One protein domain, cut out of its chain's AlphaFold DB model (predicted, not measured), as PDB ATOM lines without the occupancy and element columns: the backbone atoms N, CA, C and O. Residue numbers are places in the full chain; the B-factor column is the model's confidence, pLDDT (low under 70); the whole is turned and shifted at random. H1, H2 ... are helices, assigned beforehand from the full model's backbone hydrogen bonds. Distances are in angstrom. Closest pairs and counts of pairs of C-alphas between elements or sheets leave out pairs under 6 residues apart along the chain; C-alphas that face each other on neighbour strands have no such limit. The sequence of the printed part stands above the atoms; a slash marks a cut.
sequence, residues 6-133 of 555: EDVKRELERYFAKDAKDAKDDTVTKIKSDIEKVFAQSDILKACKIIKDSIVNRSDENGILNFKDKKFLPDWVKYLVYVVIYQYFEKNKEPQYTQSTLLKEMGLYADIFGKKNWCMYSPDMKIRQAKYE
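This is residues 6 to 133 of the 555 residues of an uncharacterized protein of Clostridium bolteae CAG:59 (UniProt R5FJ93). Four helices, H1 to H4, make an up-and-down bundle, each running against the one before; H5 packs on H3, H6 on H4. The printed part, 128 residues with six named helices, is all helix and compact, radius of gyration of the C-alphas 14.8 A, spans 47 by 31 by 24 A.

H1, residues 6 to 18, begins at C-alpha 6 (53.634, -12.292, 35.159). H2 is residues 25 to 40, H3 44 to 56, H4 75 to 91, 24.0 A long, and H5 99 to 105. H6, residues 123 to 133, ends at C-alpha 133 (70.846, -12.956, 52.982).

H4, the hub, touches H1 with residues 75 to 80 alone and H6 at a steep tilt of 47 degrees; the closest C-alphas are 76 and 8, 5.0 A, and 86 and 123, 4.8 A. Except in H3, 8 of 9, every O i to N i+4 pair is within hydrogen-bond range.

The printed part has no cut; links H3 to H4 and H5 to H6 are long; pLDDT is under 70 in 43 residues.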
ATOM      1  N   GLU A   6      54.305 -11.123  35.719       85.31
ATOM      2  CA  GLU A   6      53.634 -12.292  35.159       85.31
ATOM      3  C   GLU A   6      52.574 -12.843  36.125       85.31
ATOM      4  O   GLU A   6      51.476 -13.195  35.690       85.31
ATOM      5  N   ASP A   7      52.846 -12.844  37.435       82.81
ATOM      6  CA  ASP A   7      51.872 -13.259  38.454       82.81
ATOM      7  C   ASP A   7      50.661 -12.321  38.502       82.81
ATOM      8  O   ASP A   7      49.523 -12.785  38.601       82.81
ATOM      9  N   VAL A   8      50.890 -11.009  38.363       87.50
ATOM     10  CA  VAL A   8      49.817 -10.003  38.267       87.50
ATOM     11  C   VAL A   8      48.935 -10.272  37.049       87.50
ATOM     12  O   VAL A   8      47.712 -10.297  37.172       87.50
ATOM     13  N   LYS A   9      49.541 -10.511  35.878       84.94
ATOM     14  CA  LYS A   9      48.804 -10.806  34.637       84.94
ATOM     15  C   LYS A   9      47.969 -12.078  34.761       84.94
ATOM     16  O   LYS A   9      46.797 -12.073  34.397       84.94
ATOM     17  N   ARG A  10      48.552 -13.139  35.322       85.06
ATOM     18  CA  ARG A  10      47.877 -14.428  35.495       85.06
ATOM     19  C   ARG A  10      46.686 -14.332  36.448       85.06
ATOM     20  O   ARG A  10      45.633 -14.892  36.152       85.06
ATOM     21  N   GLU A  11      46.818 -13.624  37.572       84.50
ATOM     22  CA  GLU A  11      45.685 -13.444  38.492       84.50
ATOM     23  C   GLU A  11      44.611 -12.503  37.947       84.50
ATOM     24  O   GLU A  11      43.427 -12.723  38.200       84.50
ATOM     25  N   LEU A  12      44.986 -11.502  37.150       84.69
ATOM     26  CA  LEU A  12      44.023 -10.655  36.446       84.69
ATOM     27  C   LEU A  12      43.148 -11.488  35.496       84.69
ATOM     28  O   LEU A  12      41.927 -11.359  35.494       84.69
ATOM     29  N   GLU A  13      43.768 -12.369  34.710       82.25
ATOM     30  CA  GLU A  13      43.060 -13.249  33.776       82.25
ATOM     31  C   GLU A  13      42.150 -14.240  34.502       82.25
ATOM     32  O   GLU A  13      40.998 -14.416  34.111       82.25
ATOM     33  N   ARG A  14      42.618 -14.820  35.613       81.38
ATOM     34  CA  ARG A  14      41.797 -15.688  36.471       81.38
ATOM     35  C   ARG A  14      40.603 -14.962  37.076       81.38
ATOM     36  O   ARG A  14      39.531 -15.553  37.176       81.38
ATOM     37  N   TYR A  15      40.792 -13.714  37.496       79.69
ATOM     38  CA  TYR A  15      39.742 -12.900  38.095       79.69
ATOM     39  C   TYR A  15      38.600 -12.663  37.098       79.69
ATOM     40  O   TYR A  15      37.458 -13.014  37.377       79.69
ATOM     41  N   PHE A  16      38.916 -12.196  35.889       76.31
ATOM     42  CA  PHE A  16      37.902 -11.934  34.862       76.31
ATOM     43  C   PHE A  16      37.344 -13.195  34.188       76.31
ATOM     44  O   PHE A  16      36.225 -13.164  33.683       76.31
ATOM     45  N   ALA A  17      38.059 -14.323  34.229       72.44
ATOM     46  CA  ALA A  17      37.524 -15.607  33.776       72.44
ATOM     47  C   ALA A  17      36.414 -16.158  34.695       72.44
ATOM     48  O   ALA A  17      35.557 -16.907  34.229       72.44
ATOM     49  N   LYS A  18      36.410 -15.802  35.991       61.19
ATOM     50  CA  LYS A  18      35.379 -16.233  36.957       61.19
ATOM     51  C   LYS A  18      34.074 -15.434  36.852       61.19
ATOM     52  O   LYS A  18      33.014 -15.998  37.099       61.19
ATOM     53  N   ASP A  19      34.152 -14.176  36.418       56.44
ATOM     54  CA  ASP A  19      33.016 -13.244  36.301       56.44
ATOM     55  C   ASP A  19      32.478 -13.123  34.855       56.44
ATOM     56  O   ASP A  19      31.808 -12.155  34.492       56.44
ATOM     57  N   ALA A  20      32.754 -14.127  34.012       49.03
ATOM     58  CA  ALA A  20      32.547 -14.126  32.559       49.03
ATOM     59  C   ALA A  20      31.085 -14.020  32.065       49.03
ATOM     60  O   ALA A  20      30.834 -14.206  30.876       49.03
ATOM     61  N   LYS A  21      30.111 -13.718  32.934       49.53
ATOM     62  CA  LYS A  21      28.752 -13.373  32.494       49.53
ATOM     63  C   LYS A  21      28.555 -11.886  32.188       49.53
ATOM     64  O   LYS A  21      27.701 -11.608  31.358       49.53
ATOM     65  N   ASP A  22      29.362 -10.967  32.739       51.88
ATOM     66  CA  ASP A  22      29.076  -9.518  32.634       51.88
ATOM     67  C   ASP A  22      30.294  -8.594  32.376       51.88
ATOM     68  O   ASP A  22      30.140  -7.374  32.268       51.88
ATOM     69  N   ALA A  23      31.519  -9.118  32.241       54.09
ATOM     70  CA  ALA A  23      32.691  -8.278  31.965       54.09
ATOM     71  C   ALA A  23      32.789  -7.896  30.472       54.09
ATOM     72  O   ALA A  23      33.073  -8.737  29.622       54.09
ATOM     73  N   LYS A  24      32.601  -6.609  30.143       58.88
ATOM     74  CA  LYS A  24      32.858  -6.072  28.792       58.88
ATOM     75  C   LYS A  24      34.350  -6.192  28.443       58.88
ATOM     76  O   LYS A  24      35.193  -5.704  29.197       58.88
ATOM     77  N   ASP A  25      34.657  -6.778  27.287       61.12
ATOM     78  CA  ASP A  25      36.015  -7.044  26.769       61.12
ATOM     79  C   ASP A  25      36.921  -5.781  26.755       61.12
ATOM     80  O   ASP A  25      38.106  -5.806  27.109       61.12
ATOM     81  N   ASP A  26      36.317  -4.615  26.506       68.38
ATOM     82  CA  ASP A  26      36.983  -3.305  26.543       68.38
ATOM     83  C   ASP A  26      37.518  -2.922  27.938       68.38
ATOM     84  O   ASP A  26      38.553  -2.261  28.067       68.38
ATOM     85  N   THR A  27      36.845  -3.342  29.016       71.56
ATOM     86  CA  THR A  27      37.241  -3.015  30.396       71.56
ATOM     87  C   THR A  27      38.500  -3.765  30.804       71.56
ATOM     88  O   THR A  27      39.399  -3.163  31.400       71.56
ATOM     89  N   VAL A  28      38.586  -5.053  30.468       74.12
ATOM     90  CA  VAL A  28      39.760  -5.890  30.755       74.12
ATOM     91  C   VAL A  28      40.961  -5.389  29.958       74.12
ATOM     92  O   VAL A  28      42.046  -5.220  30.517       74.12
ATOM     93  N   THR A  29      40.750  -5.052  28.684       78.25
ATOM     94  CA  THR A  29      41.775  -4.464  27.812       78.25
ATOM     95  C   THR A  29      42.306  -3.143  28.373       78.25
ATOM     96  O   THR A  29      43.522  -2.932  28.433       78.25
ATOM     97  N   LYS A  30      41.419  -2.279  28.885       81.38
ATOM     98  CA  LYS A  30      41.814  -1.023  29.535       81.38
ATOM     99  C   LYS A  30      42.627  -1.255  30.812       81.38
ATOM    100  O   LYS A  30      43.665  -0.622  30.979       81.38
ATOM    101  N   ILE A  31      42.220  -2.193  31.673       82.38
ATOM    102  CA  ILE A  31      42.965  -2.521  32.903       82.38
ATOM    103  C   ILE A  31      44.348  -3.086  32.569       82.38
ATOM    104  O   ILE A  31      45.336  -2.667  33.166       82.38
ATOM    105  N   LYS A  32      44.440  -3.984  31.579       84.38
ATOM    106  CA  LYS A  32      45.725  -4.498  31.086       84.38
ATOM    107  C   LYS A  32      46.630  -3.356  30.608       84.38
ATOM    108  O   LYS A  32      47.800  -3.318  30.977       84.38
ATOM    109  N   SER A  33      46.084  -2.397  29.855       86.88
ATOM    110  CA  SER A  33      46.826  -1.206  29.421       86.88
ATOM    111  C   SER A  33      47.304  -0.352  30.597       86.88
ATOM    112  O   SER A  33      48.461   0.063  30.616       86.88
ATOM    113  N   ASP A  34      46.458  -0.110  31.598       87.69
ATOM    114  CA  ASP A  34      46.822   0.716  32.753       87.69
ATOM    115  C   ASP A  34      47.883   0.035  33.635       87.69
ATOM    116  O   ASP A  34      48.814   0.699  34.086       87.69
ATOM    117  N   ILE A  35      47.832  -1.291  33.794       88.56
ATOM    118  CA  ILE A  35      48.886  -2.078  34.458       88.56
ATOM    119  C   ILE A  35      50.222  -1.966  33.707       88.56
ATOM    120  O   ILE A  35      51.269  -1.768  34.323       88.56
ATOM    121  N   GLU A  36      50.208  -2.054  32.376       90.06
ATOM    122  CA  GLU A  36      51.419  -1.860  31.570       90.06
ATOM    123  C   GLU A  36      51.974  -0.436  31.712       90.06
ATOM    124  O   GLU A  36      53.185  -0.268  31.861       90.06
ATOM    125  N   LYS A  37      51.107   0.586  31.767       90.44
ATOM    126  CA  LYS A  37      51.529   1.969  32.041       90.44
ATOM    127  C   LYS A  37      52.177   2.107  33.411       90.44
ATOM    128  O   LYS A  37      53.186   2.802  33.493       90.44
ATOM    129  N   VAL A  38      51.625   1.466  34.449       91.94
ATOM    130  CA  VAL A  38      52.195   1.446  35.808       91.94
ATOM    131  C   VAL A  38      53.614   0.883  35.774       91.94
ATOM    132  O   VAL A  38      54.530   1.537  36.258       91.94
ATOM    133  N   PHE A  39      53.820  -0.279  35.146       90.19
ATOM    134  CA  PHE A  39      55.149  -0.893  35.065       90.19
ATOM    135  C   PHE A  39      56.132  -0.144  34.157       90.19
ATOM    136  O   PHE A  39      57.340  -0.276  34.335       90.19
ATOM    137  N   ALA A  40      55.637   0.631  33.191       89.00
ATOM    138  CA  ALA A  40      56.461   1.477  32.333       89.00
ATOM    139  C   ALA A  40      56.840   2.823  32.982       89.00
ATOM    140  O   ALA A  40      57.693   3.530  32.446       89.00
ATOM    141  N   GLN A  41      56.226   3.206  34.111       90.25
ATOM    142  CA  GLN A  41      56.578   4.453  34.792       90.25
ATOM    143  C   GLN A  41      57.939   4.338  35.483       90.25
ATOM    144  O   GLN A  41      58.145   3.500  36.358       90.25
ATOM    145  N   SER A  42      58.847   5.256  35.151       83.12
ATOM    146  CA  SER A  42      60.103   5.445  35.886       83.12
ATOM    147  C   SER A  42      59.918   6.223  37.195       83.12
ATOM    148  O   SER A  42      60.760   6.140  38.081       83.12
ATOM    149  N   ASP A  43      58.828   6.985  37.313       89.75
ATOM    150  CA  ASP A  43      58.473   7.787  38.486       89.75
ATOM    151  C   ASP A  43      57.451   7.033  39.348       89.75
ATOM    152  O   ASP A  43      56.312   6.785  38.931       89.75
ATOM    153  N   ILE A  44      57.863   6.686  40.569       92.44
ATOM    154  CA  ILE A  44      57.058   5.890  41.494       92.44
ATOM    155  C   ILE A  44      55.775   6.604  41.927       92.44
ATOM    156  O   ILE A  44      54.748   5.948  42.092       92.44
ATOM    157  N   LEU A  45      55.775   7.933  42.063       92.88
ATOM    158  CA  LEU A  45      54.576   8.669  42.462       92.88
ATOM    159  C   LEU A  45      53.554   8.705  41.326       92.88
ATOM    160  O   LEU A  45      52.355   8.566  41.572       92.88
ATOM    161  N   LYS A  46      54.013   8.801  40.070       91.88
ATOM    162  CA  LYS A  46      53.129   8.648  38.902       91.88
ATOM    163  C   LYS A  46      52.545   7.241  38.832       91.88
ATOM    164  O   LYS A  46      51.346   7.108  38.596       91.88
ATOM    165  N   ALA A  47      53.347   6.210  39.098       92.50
ATOM    166  CA  ALA A  47      52.860   4.835  39.191       92.50
ATOM    167  C   ALA A  47      51.795   4.684  40.297       92.50
ATOM    168  O   ALA A  47      50.709   4.162  40.037       92.50
ATOM    169  N   CYS A  48      52.057   5.217  41.497       93.38
ATOM    170  CA  CYS A  48      51.115   5.211  42.621       93.38
ATOM    171  C   CYS A  48      49.808   5.929  42.278       93.38
ATOM    172  O   CYS A  48      48.729   5.430  42.589       93.38
ATOM    173  N   LYS A  49      49.894   7.069  41.586       91.38
ATOM    174  CA  LYS A  49      48.727   7.839  41.158       91.38
ATOM    175  C   LYS A  49      47.886   7.091  40.124       91.38
ATOM    176  O   LYS A  49      46.667   7.069  40.248       91.38
ATOM    177  N   ILE A  50      48.509   6.415  39.153       89.44
ATOM    178  CA  ILE A  50      47.780   5.564  38.195       89.44
ATOM    179  C   ILE A  50      47.061   4.429  38.939       89.44
ATOM    180  O   ILE A  50      45.883   4.187  38.675       89.44
ATOM    181  N   ILE A  51      47.724   3.784  39.906       90.62
ATOM    182  CA  ILE A  51      47.101   2.761  40.761       90.62
ATOM    183  C   ILE A  51      45.917   3.353  41.528       90.62
ATOM    184  O   ILE A  51      44.832   2.776  41.518       90.62
ATOM    185  N   LYS A  52      46.081   4.520  42.153       90.06
ATOM    186  CA  LYS A  52      45.015   5.182  42.906       90.06
ATOM    187  C   LYS A  52      43.805   5.493  42.029       90.06
ATOM    188  O   LYS A  52      42.693   5.084  42.357       90.06
ATOM    189  N   ASP A  53      44.028   6.195  40.925       85.62
ATOM    190  CA  ASP A  53      42.966   6.805  40.125       85.62
ATOM    191  C   ASP A  53      42.313   5.795  39.169       85.62
ATOM    192  O   ASP A  53      41.094   5.789  39.008       85.62
ATOM    193  N   SER A  54      43.105   4.911  38.555       82.44
ATOM    194  CA  SER A  54      42.625   4.009  37.493       82.44
ATOM    195  C   SER A  54      42.252   2.613  37.996       82.44
ATOM    196  O   SER A  54      41.541   1.884  37.302       82.44
ATOM    197  N   ILE A  55      42.715   2.231  39.194       83.06
ATOM    198  CA  ILE A  55      42.564   0.868  39.727       83.06
ATOM    199  C   ILE A  55      41.839   0.872  41.079       83.06
ATOM    200  O   ILE A  55      40.791   0.247  41.212       83.06
ATOM    201  N   VAL A  56      42.357   1.589  42.080       82.62
ATOM    202  CA  VAL A  56      41.864   1.543  43.468       82.62
ATOM    203  C   VAL A  56      40.572   2.342  43.664       82.62
ATOM    204  O   VAL A  56      39.713   1.912  44.437       82.62
ATOM    205  N   ASN A  57      40.422   3.498  43.013       77.56
ATOM    206  CA  ASN A  57      39.268   4.401  43.161       77.56
ATOM    207  C   ASN A  57      38.311   4.389  41.967       77.56
ATOM    208  O   ASN A  57      37.468   5.276  41.857       77.56
ATOM    209  N   ARG A  58      38.418   3.402  41.077       70.69
ATOM    210  CA  ARG A  58      37.556   3.302  39.901       70.69
ATOM    211  C   ARG A  58      36.095   3.067  40.321       70.69
ATOM    212  O   ARG A  58      35.699   1.942  40.598       70.69
ATOM    213  N   SER A  59      35.285   4.121  40.368       57.69
ATOM    214  CA  SER A  59      33.826   4.040  40.512       57.69
ATOM    215  C   SER A  59      33.177   3.878  39.142       57.69
ATOM    216  O   SER A  59      33.666   4.445  38.163       57.69
ATOM    217  N   ASP A  60      32.095   3.115  39.044       55.31
ATOM    218  CA  ASP A  60      31.408   2.891  37.778       55.31
ATOM    219  C   ASP A  60      29.992   3.487  37.761       55.31
ATOM    220  O   ASP A  60      29.411   3.777  38.806       55.31
ATOM    221  N   GLU A  61      29.439   3.581  36.549       49.53
ATOM    222  CA  GLU A  61      27.997   3.677  36.311       49.53
ATOM    223  C   GLU A  61      27.448   2.499  35.477       49.53
ATOM    224  O   GLU A  61      26.274   2.558  35.157       49.53
ATOM    225  N   ASN A  62      28.238   1.465  35.104       51.72
ATOM    226  CA  ASN A  62      27.771   0.188  34.499       51.72
ATOM    227  C   ASN A  62      28.904  -0.852  34.220       51.72
ATOM    228  O   ASN A  62      29.131  -1.267  33.078       51.72
ATOM    229  N   GLY A  63      29.590  -1.323  35.265       55.06
ATOM    230  CA  GLY A  63      30.110  -2.697  35.342       55.06
ATOM    231  C   GLY A  63      31.586  -2.891  35.717       55.06
ATOM    232  O   GLY A  63      32.429  -3.016  34.834       55.06
ATOM    233  N   ILE A  64      31.934  -3.226  36.961       53.59
ATOM    234  CA  ILE A  64      32.094  -2.396  38.174       53.59
ATOM    235  C   ILE A  64      33.433  -2.834  38.786       53.59
ATOM    236  O   ILE A  64      33.729  -4.019  38.705       53.59
ATOM    237  N   LEU A  65      34.173  -1.969  39.491       52.41
ATOM    238  CA  LEU A  65      34.862  -2.401  40.719       52.41
ATOM    239  C   LEU A  65      34.940  -1.253  41.745       52.41
ATOM    240  O   LEU A  65      35.984  -0.652  41.980       52.41
ATOM    241  N   ASN A  66      33.806  -0.969  42.392       57.69
ATOM    242  CA  ASN A  66      33.721  -0.052  43.522       57.69
ATOM    243  C   ASN A  66      34.022  -0.792  44.837       57.69
ATOM    244  O   ASN A  66      33.125  -1.285  45.528       57.69
ATOM    245  N   PHE A  67      35.303  -0.872  45.198       64.12
ATOM    246  CA  PHE A  67      35.717  -1.389  46.502       64.12
ATOM    247  C   PHE A  67      35.533  -0.317  47.573       64.12
ATOM    248  O   PHE A  67      36.442   0.475  47.846       64.12
ATOM    249  N   LYS A  68      34.346  -0.312  48.195       62.53
ATOM    250  CA  LYS A  68      34.036   0.569  49.334       62.53
ATOM    251  C   LYS A  68      35.032   0.396  50.482       62.53
ATOM    252  O   LYS A  68      35.371   1.372  51.141       62.53
ATOM    253  N   ASP A  69      35.523  -0.827  50.691       76.69
ATOM    254  CA  ASP A  69      36.588  -1.115  51.647       76.69
ATOM    255  C   ASP A  69      37.803  -1.730  50.937       76.69
ATOM    256  O   ASP A  69      37.732  -2.802  50.330       76.69
ATOM    257  N   LYS A  70      38.941  -1.037  51.046       81.50
ATOM    258  CA  LYS A  70      40.215  -1.393  50.408       81.50
ATOM    259  C   LYS A  70      40.785  -2.731  50.901       81.50
ATOM    260  O   LYS A  70      41.652  -3.313  50.249       81.50
ATOM    261  N   LYS A  71      40.280  -3.267  52.016       76.81
ATOM    262  CA  LYS A  71      40.654  -4.599  52.524       76.81
ATOM    263  C   LYS A  71      40.273  -5.738  51.582       76.81
ATOM    264  O   LYS A  71      40.965  -6.750  51.565       76.81
ATOM    265  N   PHE A  72      39.218  -5.561  50.789       78.88
ATOM    266  CA  PHE A  72      38.671  -6.598  49.907       78.88
ATOM    267  C   PHE A  72      39.074  -6.417  48.439       78.88
ATOM    268  O   PHE A  72      38.412  -6.943  47.548       78.88
ATOM    269  N   LEU A  73      40.152  -5.671  48.178       83.06
ATOM    270  CA  LEU A  73      40.734  -5.596  46.840       83.06
ATOM    271  C   LEU A  73      41.139  -7.003  46.348       83.06
ATOM    272  O   LEU A  73      41.518  -7.841  47.167       83.06
ATOM    273  N   PRO A  74      41.053  -7.290  45.038       84.94
ATOM    274  CA  PRO A  74      41.316  -8.605  44.471       84.94
ATOM    275  C   PRO A  74      42.819  -8.859  44.407       84.94
ATOM    276  O   PRO A  74      43.619  -7.923  44.353       84.94
ATOM    277  N   ASP A  75      43.207 -10.131  44.387       84.25
ATOM    278  CA  ASP A  75      44.612 -10.528  44.534       84.25
ATOM    279  C   ASP A  75      45.519  -9.938  43.448       84.25
ATOM    280  O   ASP A  75      46.636  -9.535  43.758       84.25
ATOM    281  N   TRP A  76      45.031  -9.744  42.218       86.88
ATOM    282  CA  TRP A  76      45.810  -9.080  41.167       86.88
ATOM    283  C   TRP A  76      46.159  -7.618  41.506       86.88
ATOM    284  O   TRP A  76      47.252  -7.165  41.172       86.88
ATOM    285  N   VAL A  77      45.283  -6.889  42.215       88.88
ATOM    286  CA  VAL A  77      45.579  -5.529  42.709       88.88
ATOM    287  C   VAL A  77      46.587  -5.598  43.847       88.88
ATOM    288  O   VAL A  77      47.535  -4.817  43.865       88.88
ATOM    289  N   LYS A  78      46.423  -6.548  44.777       90.56
ATOM    290  CA  LYS A  78      47.381  -6.744  45.877       90.56
ATOM    291  C   LYS A  78      48.775  -7.061  45.340       90.56
ATOM    292  O   LYS A  78      49.758  -6.503  45.818       90.56
ATOM    293  N   TYR A  79      48.855  -7.921  44.323       90.69
ATOM    294  CA  TYR A  79      50.102  -8.300  43.665       90.69
ATOM    295  C   TYR A  79      50.691  -7.120  42.901       90.69
ATOM    296  O   TYR A  79      51.883  -6.874  43.018       90.69
ATOM    297  N   LEU A  80      49.877  -6.332  42.190       92.25
ATOM    298  CA  LEU A  80      50.348  -5.121  41.516       92.25
ATOM    299  C   LEU A  80      50.974  -4.132  42.506       92.25
ATOM    300  O   LEU A  80      52.097  -3.680  42.296       92.25
ATOM    301  N   VAL A  81      50.265  -3.829  43.597       92.56
ATOM    302  CA  VAL A  81      50.744  -2.942  44.667       92.56
ATOM    303  C   VAL A  81      52.033  -3.491  45.277       92.56
ATOM    304  O   VAL A  81      52.988  -2.736  45.460       92.56
ATOM    305  N   TYR A  82      52.094  -4.802  45.530       90.25
ATOM    306  CA  TYR A  82      53.304  -5.453  46.019       90.25
ATOM    307  C   TYR A  82      54.479  -5.257  45.055       90.25
ATOM    308  O   TYR A  82      55.524  -4.759  45.464       90.25
ATOM    309  N   VAL A  83      54.312  -5.628  43.780       88.69
ATOM    310  CA  VAL A  83      55.383  -5.625  42.770       88.69
ATOM    311  C   VAL A  83      55.929  -4.216  42.573       88.69
ATOM    312  O   VAL A  83      57.139  -4.037  42.494       88.69
ATOM    313  N   VAL A  84      55.056  -3.209  42.529       92.44
ATOM    314  CA  VAL A  84      55.453  -1.812  42.303       92.44
ATOM    315  C   VAL A  84      56.280  -1.267  43.464       92.44
ATOM    316  O   VAL A  84      57.327  -0.663  43.240       92.44
ATOM    317  N   ILE A  85      55.852  -1.513  44.706       88.75
ATOM    318  CA  ILE A  85      56.605  -1.092  45.895       88.75
ATOM    319  C   ILE A  85      57.917  -1.886  46.005       88.75
ATOM    320  O   ILE A  85      58.959  -1.304  46.297       88.75
ATOM    321  N   TYR A  86      57.889  -3.193  45.725       83.31
ATOM    322  CA  TYR A  86      59.070  -4.058  45.757       83.31
ATOM    323  C   TYR A  86      60.124  -3.592  44.744       83.31
ATOM    324  O   TYR A  86      61.246  -3.285  45.124       83.31
ATOM    325  N   GLN A  87      59.754  -3.426  43.471       86.81
ATOM    326  CA  GLN A  87      60.675  -2.962  42.425       86.81
ATOM    327  C   GLN A  87      61.252  -1.574  42.716       86.81
ATOM    328  O   GLN A  87      62.389  -1.284  42.344       86.81
ATOM    329  N   TYR A  88      60.475  -0.701  43.360       86.94
ATOM    330  CA  TYR A  88      60.969   0.598  43.792       86.94
ATOM    331  C   TYR A  88      62.065   0.454  44.849       86.94
ATOM    332  O   TYR A  88      63.152   1.001  44.677       86.94
ATOM    333  N   PHE A  89      61.814  -0.299  45.915       77.06
ATOM    334  CA  PHE A  89      62.803  -0.503  46.970       77.06
ATOM    335  C   PHE A  89      64.022  -1.307  46.507       77.06
ATOM    336  O   PHE A  89      65.126  -1.051  46.971       77.06
ATOM    337  N   GLU A  90      63.857  -2.235  45.565       78.00
ATOM    338  CA  GLU A  90      64.961  -3.034  45.025       78.00
ATOM    339  C   GLU A  90      65.928  -2.159  44.213       78.00
ATOM    340  O   GLU A  90      67.148  -2.288  44.319       78.00
ATOM    341  N   LYS A  91      65.391  -1.219  43.427       80.38
ATOM    342  CA  LYS A  91      66.188  -0.311  42.588       80.38
ATOM    343  C   LYS A  91      66.834   0.836  43.367       80.38
ATOM    344  O   LYS A  91      67.804   1.413  42.879       80.38
ATOM    345  N   ASN A  92      66.315   1.181  44.545       69.75
ATOM    346  CA  ASN A  92      66.752   2.342  45.318       69.75
ATOM    347  C   ASN A  92      67.375   1.904  46.647       69.75
ATOM    348  O   ASN A  92      66.666   1.574  47.592       69.75
ATOM    349  N   LYS A  93      68.712   1.958  46.736       57.47
ATOM    350  CA  LYS A  93      69.456   1.636  47.971       57.47
ATOM    351  C   LYS A  93      69.057   2.526  49.156       57.47
ATOM    352  O   LYS A  93      69.015   2.040  50.282       57.47
ATOM    353  N   GLU A  94      68.721   3.783  48.869       62.19
ATOM    354  CA  GLU A  94      68.184   4.776  49.803       62.19
ATOM    355  C   GLU A  94      66.848   5.301  49.251       62.19
ATOM    356  O   GLU A  94      66.816   6.250  48.464       62.19
ATOM    357  N   PRO A  95      65.721   4.645  49.560       69.12
ATOM    358  CA  PRO A  95      64.440   5.027  48.993       69.12
ATOM    359  C   PRO A  95      63.924   6.335  49.601       69.12
ATOM    360  O   PRO A  95      63.725   6.442  50.806       69.12
ATOM    361  N   GLN A  96      63.582   7.299  48.746       75.12
ATOM    362  CA  GLN A  96      63.018   8.599  49.140       75.12
ATOM    363  C   GLN A  96      61.640   8.505  49.831       75.12
ATOM    364  O   GLN A  96      61.208   9.436  50.508       75.12
ATOM    365  N   TYR A  97      60.921   7.395  49.656       77.38
ATOM    366  CA  TYR A  97      59.533   7.240  50.092       77.38
ATOM    367  C   TYR A  97      59.382   5.942  50.868       77.38
ATOM    368  O   TYR A  97      59.853   4.897  50.425       77.38
ATOM    369  N   THR A  98      58.686   6.000  52.003       73.88
ATOM    370  CA  THR A  98      58.384   4.811  52.806       73.88
ATOM    371  C   THR A  98      57.255   3.988  52.187       73.88
ATOM    372  O   THR A  98      56.473   4.502  51.385       73.88
ATOM    373  N   GLN A  99      57.105   2.724  52.597       79.50
ATOM    374  CA  GLN A  99      56.012   1.878  52.114       79.50
ATOM    375  C   GLN A  99      54.667   2.499  52.483       79.50
ATOM    376  O   GLN A  99      53.772   2.600  51.652       79.50
ATOM    377  N   SER A 100      54.559   2.976  53.723       74.31
ATOM    378  CA  SER A 100      53.386   3.686  54.222       74.31
ATOM    379  C   SER A 100      53.085   4.948  53.403       74.31
ATOM    380  O   SER A 100      51.920   5.207  53.096       74.31
ATOM    381  N   THR A 101      54.112   5.699  52.984       79.75
ATOM    382  CA  THR A 101      53.960   6.859  52.090       79.75
ATOM    383  C   THR A 101      53.423   6.432  50.726       79.75
ATOM    384  O   THR A 101      52.416   6.972  50.278       79.75
ATOM    385  N   LEU A 102      54.025   5.425  50.089       86.25
ATOM    386  CA  LEU A 102      53.588   4.930  48.779       86.25
ATOM    387  C   LEU A 102      52.162   4.365  48.823       86.25
ATOM    388  O   LEU A 102      51.351   4.656  47.949       86.25
ATOM    389  N   LEU A 103      51.815   3.622  49.875       87.06
ATOM    390  CA  LEU A 103      50.460   3.117  50.094       87.06
ATOM    391  C   LEU A 103      49.446   4.255  50.226       87.06
ATOM    392  O   LEU A 103      48.377   4.198  49.619       87.06
ATOM    393  N   LYS A 104      49.789   5.320  50.959       86.44
ATOM    394  CA  LYS A 104      48.946   6.514  51.074       86.44
ATOM    395  C   LYS A 104      48.745   7.193  49.714       86.44
ATOM    396  O   LYS A 104      47.617   7.566  49.385       86.44
ATOM    397  N   GLU A 105      49.797   7.286  48.903       89.00
ATOM    398  CA  GLU A 105      49.728   7.809  47.530       89.00
ATOM    399  C   GLU A 105      48.884   6.926  46.602       89.00
ATOM    400  O   GLU A 105      48.191   7.441  45.728       89.00
ATOM    401  N   MET A 106      48.845   5.614  46.843       92.69
ATOM    402  CA  MET A 106      47.943   4.670  46.170       92.69
ATOM    403  C   MET A 106      46.496   4.711  46.705       92.69
ATOM    404  O   MET A 106      45.615   4.055  46.153       92.69
ATOM    405  N   GLY A 107      46.217   5.478  47.767       87.50
ATOM    406  CA  GLY A 107      44.897   5.546  48.406       87.50
ATOM    407  C   GLY A 107      44.574   4.349  49.311       87.50
ATOM    408  O   GLY A 107      43.404   4.001  49.475       87.50
ATOM    409  N   LEU A 108      45.600   3.708  49.874       86.19
ATOM    410  CA  LEU A 108      45.514   2.522  50.726       86.19
ATOM    411  C   LEU A 108      45.906   2.839  52.176       86.19
ATOM    412  O   LEU A 108      46.587   3.825  52.462       86.19
ATOM    413  N   TYR A 109      45.473   1.986  53.108       79.31
ATOM    414  CA  TYR A 109      45.880   2.084  54.511       79.31
ATOM    415  C   TYR A 109      47.369   1.760  54.662       79.31
ATOM    416  O   TYR A 109      47.883   0.865  53.993       79.31
ATOM    417  N   ALA A 110      48.048   2.435  55.591       70.81
ATOM    418  CA  ALA A 110      49.458   2.168  55.874       70.81
ATOM    419  C   ALA A 110      49.706   0.702  56.281       70.81
ATOM    420  O   ALA A 110      50.748   0.151  55.960       70.81
ATOM    421  N   ASP A 111      48.734   0.043  56.921       67.62
ATOM    422  CA  ASP A 111      48.820  -1.342  57.391       67.62
ATOM    423  C   ASP A 111      48.135  -2.364  56.458       67.62
ATOM    424  O   ASP A 111      47.774  -3.462  56.892       67.62
ATOM    425  N   ILE A 112      47.907  -2.029  55.178       78.25
ATOM    426  CA  ILE A 112      47.087  -2.851  54.263       78.25
ATOM    427  C   ILE A 112      47.631  -4.276  54.050       78.25
ATOM    428  O   ILE A 112      46.850  -5.208  53.865       78.25
ATOM    429  N   PHE A 113      48.948  -4.488  54.157       66.31
ATOM    430  CA  PHE A 113      49.565  -5.819  54.072       66.31
ATOM    431  C   PHE A 113      49.346  -6.668  55.334       66.31
ATOM    432  O   PHE A 113      49.395  -7.895  55.282       66.31
ATOM    433  N   GLY A 114      49.050  -6.036  56.471       50.31
ATOM    434  CA  GLY A 114      48.932  -6.704  57.760       50.31
ATOM    435  C   GLY A 114      47.853  -7.794  57.812       50.31
ATOM    436  O   GLY A 114      46.894  -7.822  57.041       50.31
ATOM    437  N   LYS A 115      47.972  -8.676  58.813       51.88
ATOM    438  CA  LYS A 115      47.082  -9.831  59.062       51.88
ATOM    439  C   LYS A 115      45.580  -9.495  59.107       51.88
ATOM    440  O   LYS A 115      44.761 -10.353  58.809       51.88
ATOM    441  N   LYS A 116      45.211  -8.265  59.487       52.09
ATOM    442  CA  LYS A 116      43.810  -7.795  59.574       52.09
ATOM    443  C   LYS A 116      43.214  -7.369  58.224       52.09
ATOM    444  O   LYS A 116      42.015  -7.103  58.161       52.09
ATOM    445  N   ASN A 117      44.054  -7.255  57.200       73.00
ATOM    446  CA  ASN A 117      43.720  -6.746  55.880       73.00
ATOM    447  C   ASN A 117      44.080  -7.828  54.850       73.00
ATOM    448  O   ASN A 117      43.363  -8.818  54.746       73.00
ATOM    449  N   TRP A 118      45.193  -7.698  54.126       74.81
ATOM    450  CA  TRP A 118      45.555  -8.660  53.083       74.81
ATOM    451  C   TRP A 118      46.267  -9.913  53.586       74.81
ATOM    452  O   TRP A 118      46.303 -10.895  52.853       74.81
ATOM    453  N   CYS A 119      46.792  -9.908  54.817       62.31
ATOM    454  CA  CYS A 119      47.552 -11.033  55.370       62.31
ATOM    455  C   CYS A 119      48.686 -11.488  54.428       62.31
ATOM    456  O   CYS A 119      48.884 -12.677  54.183       62.31
ATOM    457  N   MET A 120      49.424 -10.517  53.893       60.72
ATOM    458  CA  MET A 120      50.527 -10.722  52.959       60.72
ATOM    459  C   MET A 120      51.818 -10.165  53.552       60.72
ATOM    460  O   MET A 120      51.799  -9.175  54.281       60.72
ATOM    461  N   TYR A 121      52.955 -10.774  53.214       53.69
ATOM    462  CA  TYR A 121      54.245 -10.161  53.525       53.69
ATOM    463  C   TYR A 121      54.363  -8.834  52.791       53.69
ATOM    464  O   TYR A 121      54.004  -8.734  51.616       53.69
ATOM    465  N   SER A 122      54.856  -7.818  53.489       62.28
ATOM    466  CA  SER A 122      55.026  -6.518  52.868       62.28
ATOM    467  C   SER A 122      56.271  -6.494  51.960       62.28
ATOM    468  O   SER A 122      57.261  -7.168  52.267       62.28
ATOM    469  N   PRO A 123      56.230  -5.763  50.833       68.12
ATOM    470  CA  PRO A 123      57.371  -5.571  49.939       68.12
ATOM    471  C   PRO A 123      58.651  -5.114  50.637       68.12
ATOM    472  O   PRO A 123      59.722  -5.654  50.371       68.12
ATOM    473  N   ASP A 124      58.537  -4.152  51.552       58.38
ATOM    474  CA  ASP A 124      59.674  -3.647  52.320       58.38
ATOM    475  C   ASP A 124      60.288  -4.745  53.211       58.38
ATOM    476  O   ASP A 124      61.490  -5.008  53.128       58.38
ATOM    477  N   MET A 125      59.471  -5.464  53.993       53.09
ATOM    478  CA  MET A 125      59.968  -6.583  54.809       53.09
ATOM    479  C   MET A 125      60.729  -7.611  53.962       53.09
ATOM    480  O   MET A 125      61.731  -8.161  54.410       53.09
ATOM    481  N   LYS A 126      60.281  -7.846  52.724       57.47
ATOM    482  CA  LYS A 126      60.923  -8.782  51.797       57.47
ATOM    483  C   LYS A 126      62.277  -8.298  51.279       57.47
ATOM    484  O   LYS A 126      63.168  -9.120  51.103       57.47
ATOM    485  N   ILE A 127      62.471  -6.996  51.102       55.94
ATOM    486  CA  ILE A 127      63.769  -6.426  50.706       55.94
ATOM    487  C   ILE A 127      64.739  -6.349  51.873       55.94
ATOM    488  O   ILE A 127      65.934  -6.584  51.705       55.94
ATOM    489  N   ARG A 128      64.236  -6.090  53.078       48.97
ATOM    490  CA  ARG A 128      65.062  -6.173  54.284       48.97
ATOM    491  C   ARG A 128      65.514  -7.601  54.545       48.97
ATOM    492  O   ARG A 128      66.695  -7.801  54.793       48.97
ATOM    493  N   GLN A 129      64.631  -8.587  54.380       45.12
ATOM    494  CA  GLN A 129      65.016 -10.001  54.415       45.12
ATOM    495  C   GLN A 129      66.136 -10.309  53.405       45.12
ATOM    496  O   GLN A 129      67.084 -10.993  53.771       45.12
ATOM    497  N   ALA A 130      66.087  -9.733  52.196       46.84
ATOM    498  CA  ALA A 130      67.151  -9.881  51.199       46.84
ATOM    499  C   ALA A 130      68.501  -9.267  51.644       46.84
ATOM    500  O   ALA A 130      69.556  -9.809  51.345       46.84
ATOM    501  N   LYS A 131      68.510  -8.169  52.422       39.19
ATOM    502  CA  LYS A 131      69.755  -7.600  52.995       39.19
ATOM    503  C   LYS A 131      70.394  -8.504  54.056       39.19
ATOM    504  O   LYS A 131      71.615  -8.490  54.217       39.19
ATOM    505  N   TYR A 132      69.582  -9.296  54.753       37.72
ATOM    506  CA  TYR A 132      70.041 -10.302  55.709       37.72
ATOM    507  C   TYR A 132      70.373 -11.651  55.042       37.72
ATOM    508  O   TYR A 132      70.687 -12.599  55.759       37.72
ATOM    509  N   GLU A 133      70.402 -11.743  53.701       36.28
ATOM    510  CA  GLU A 133      70.846 -12.956  52.982       36.28
ATOM    511  C   GLU A 133      72.275 -13.389  53.375       36.28
ATOM    512  O   GLU A 133      72.614 -14.570  53.368       36.28
TER     513      GLU A 133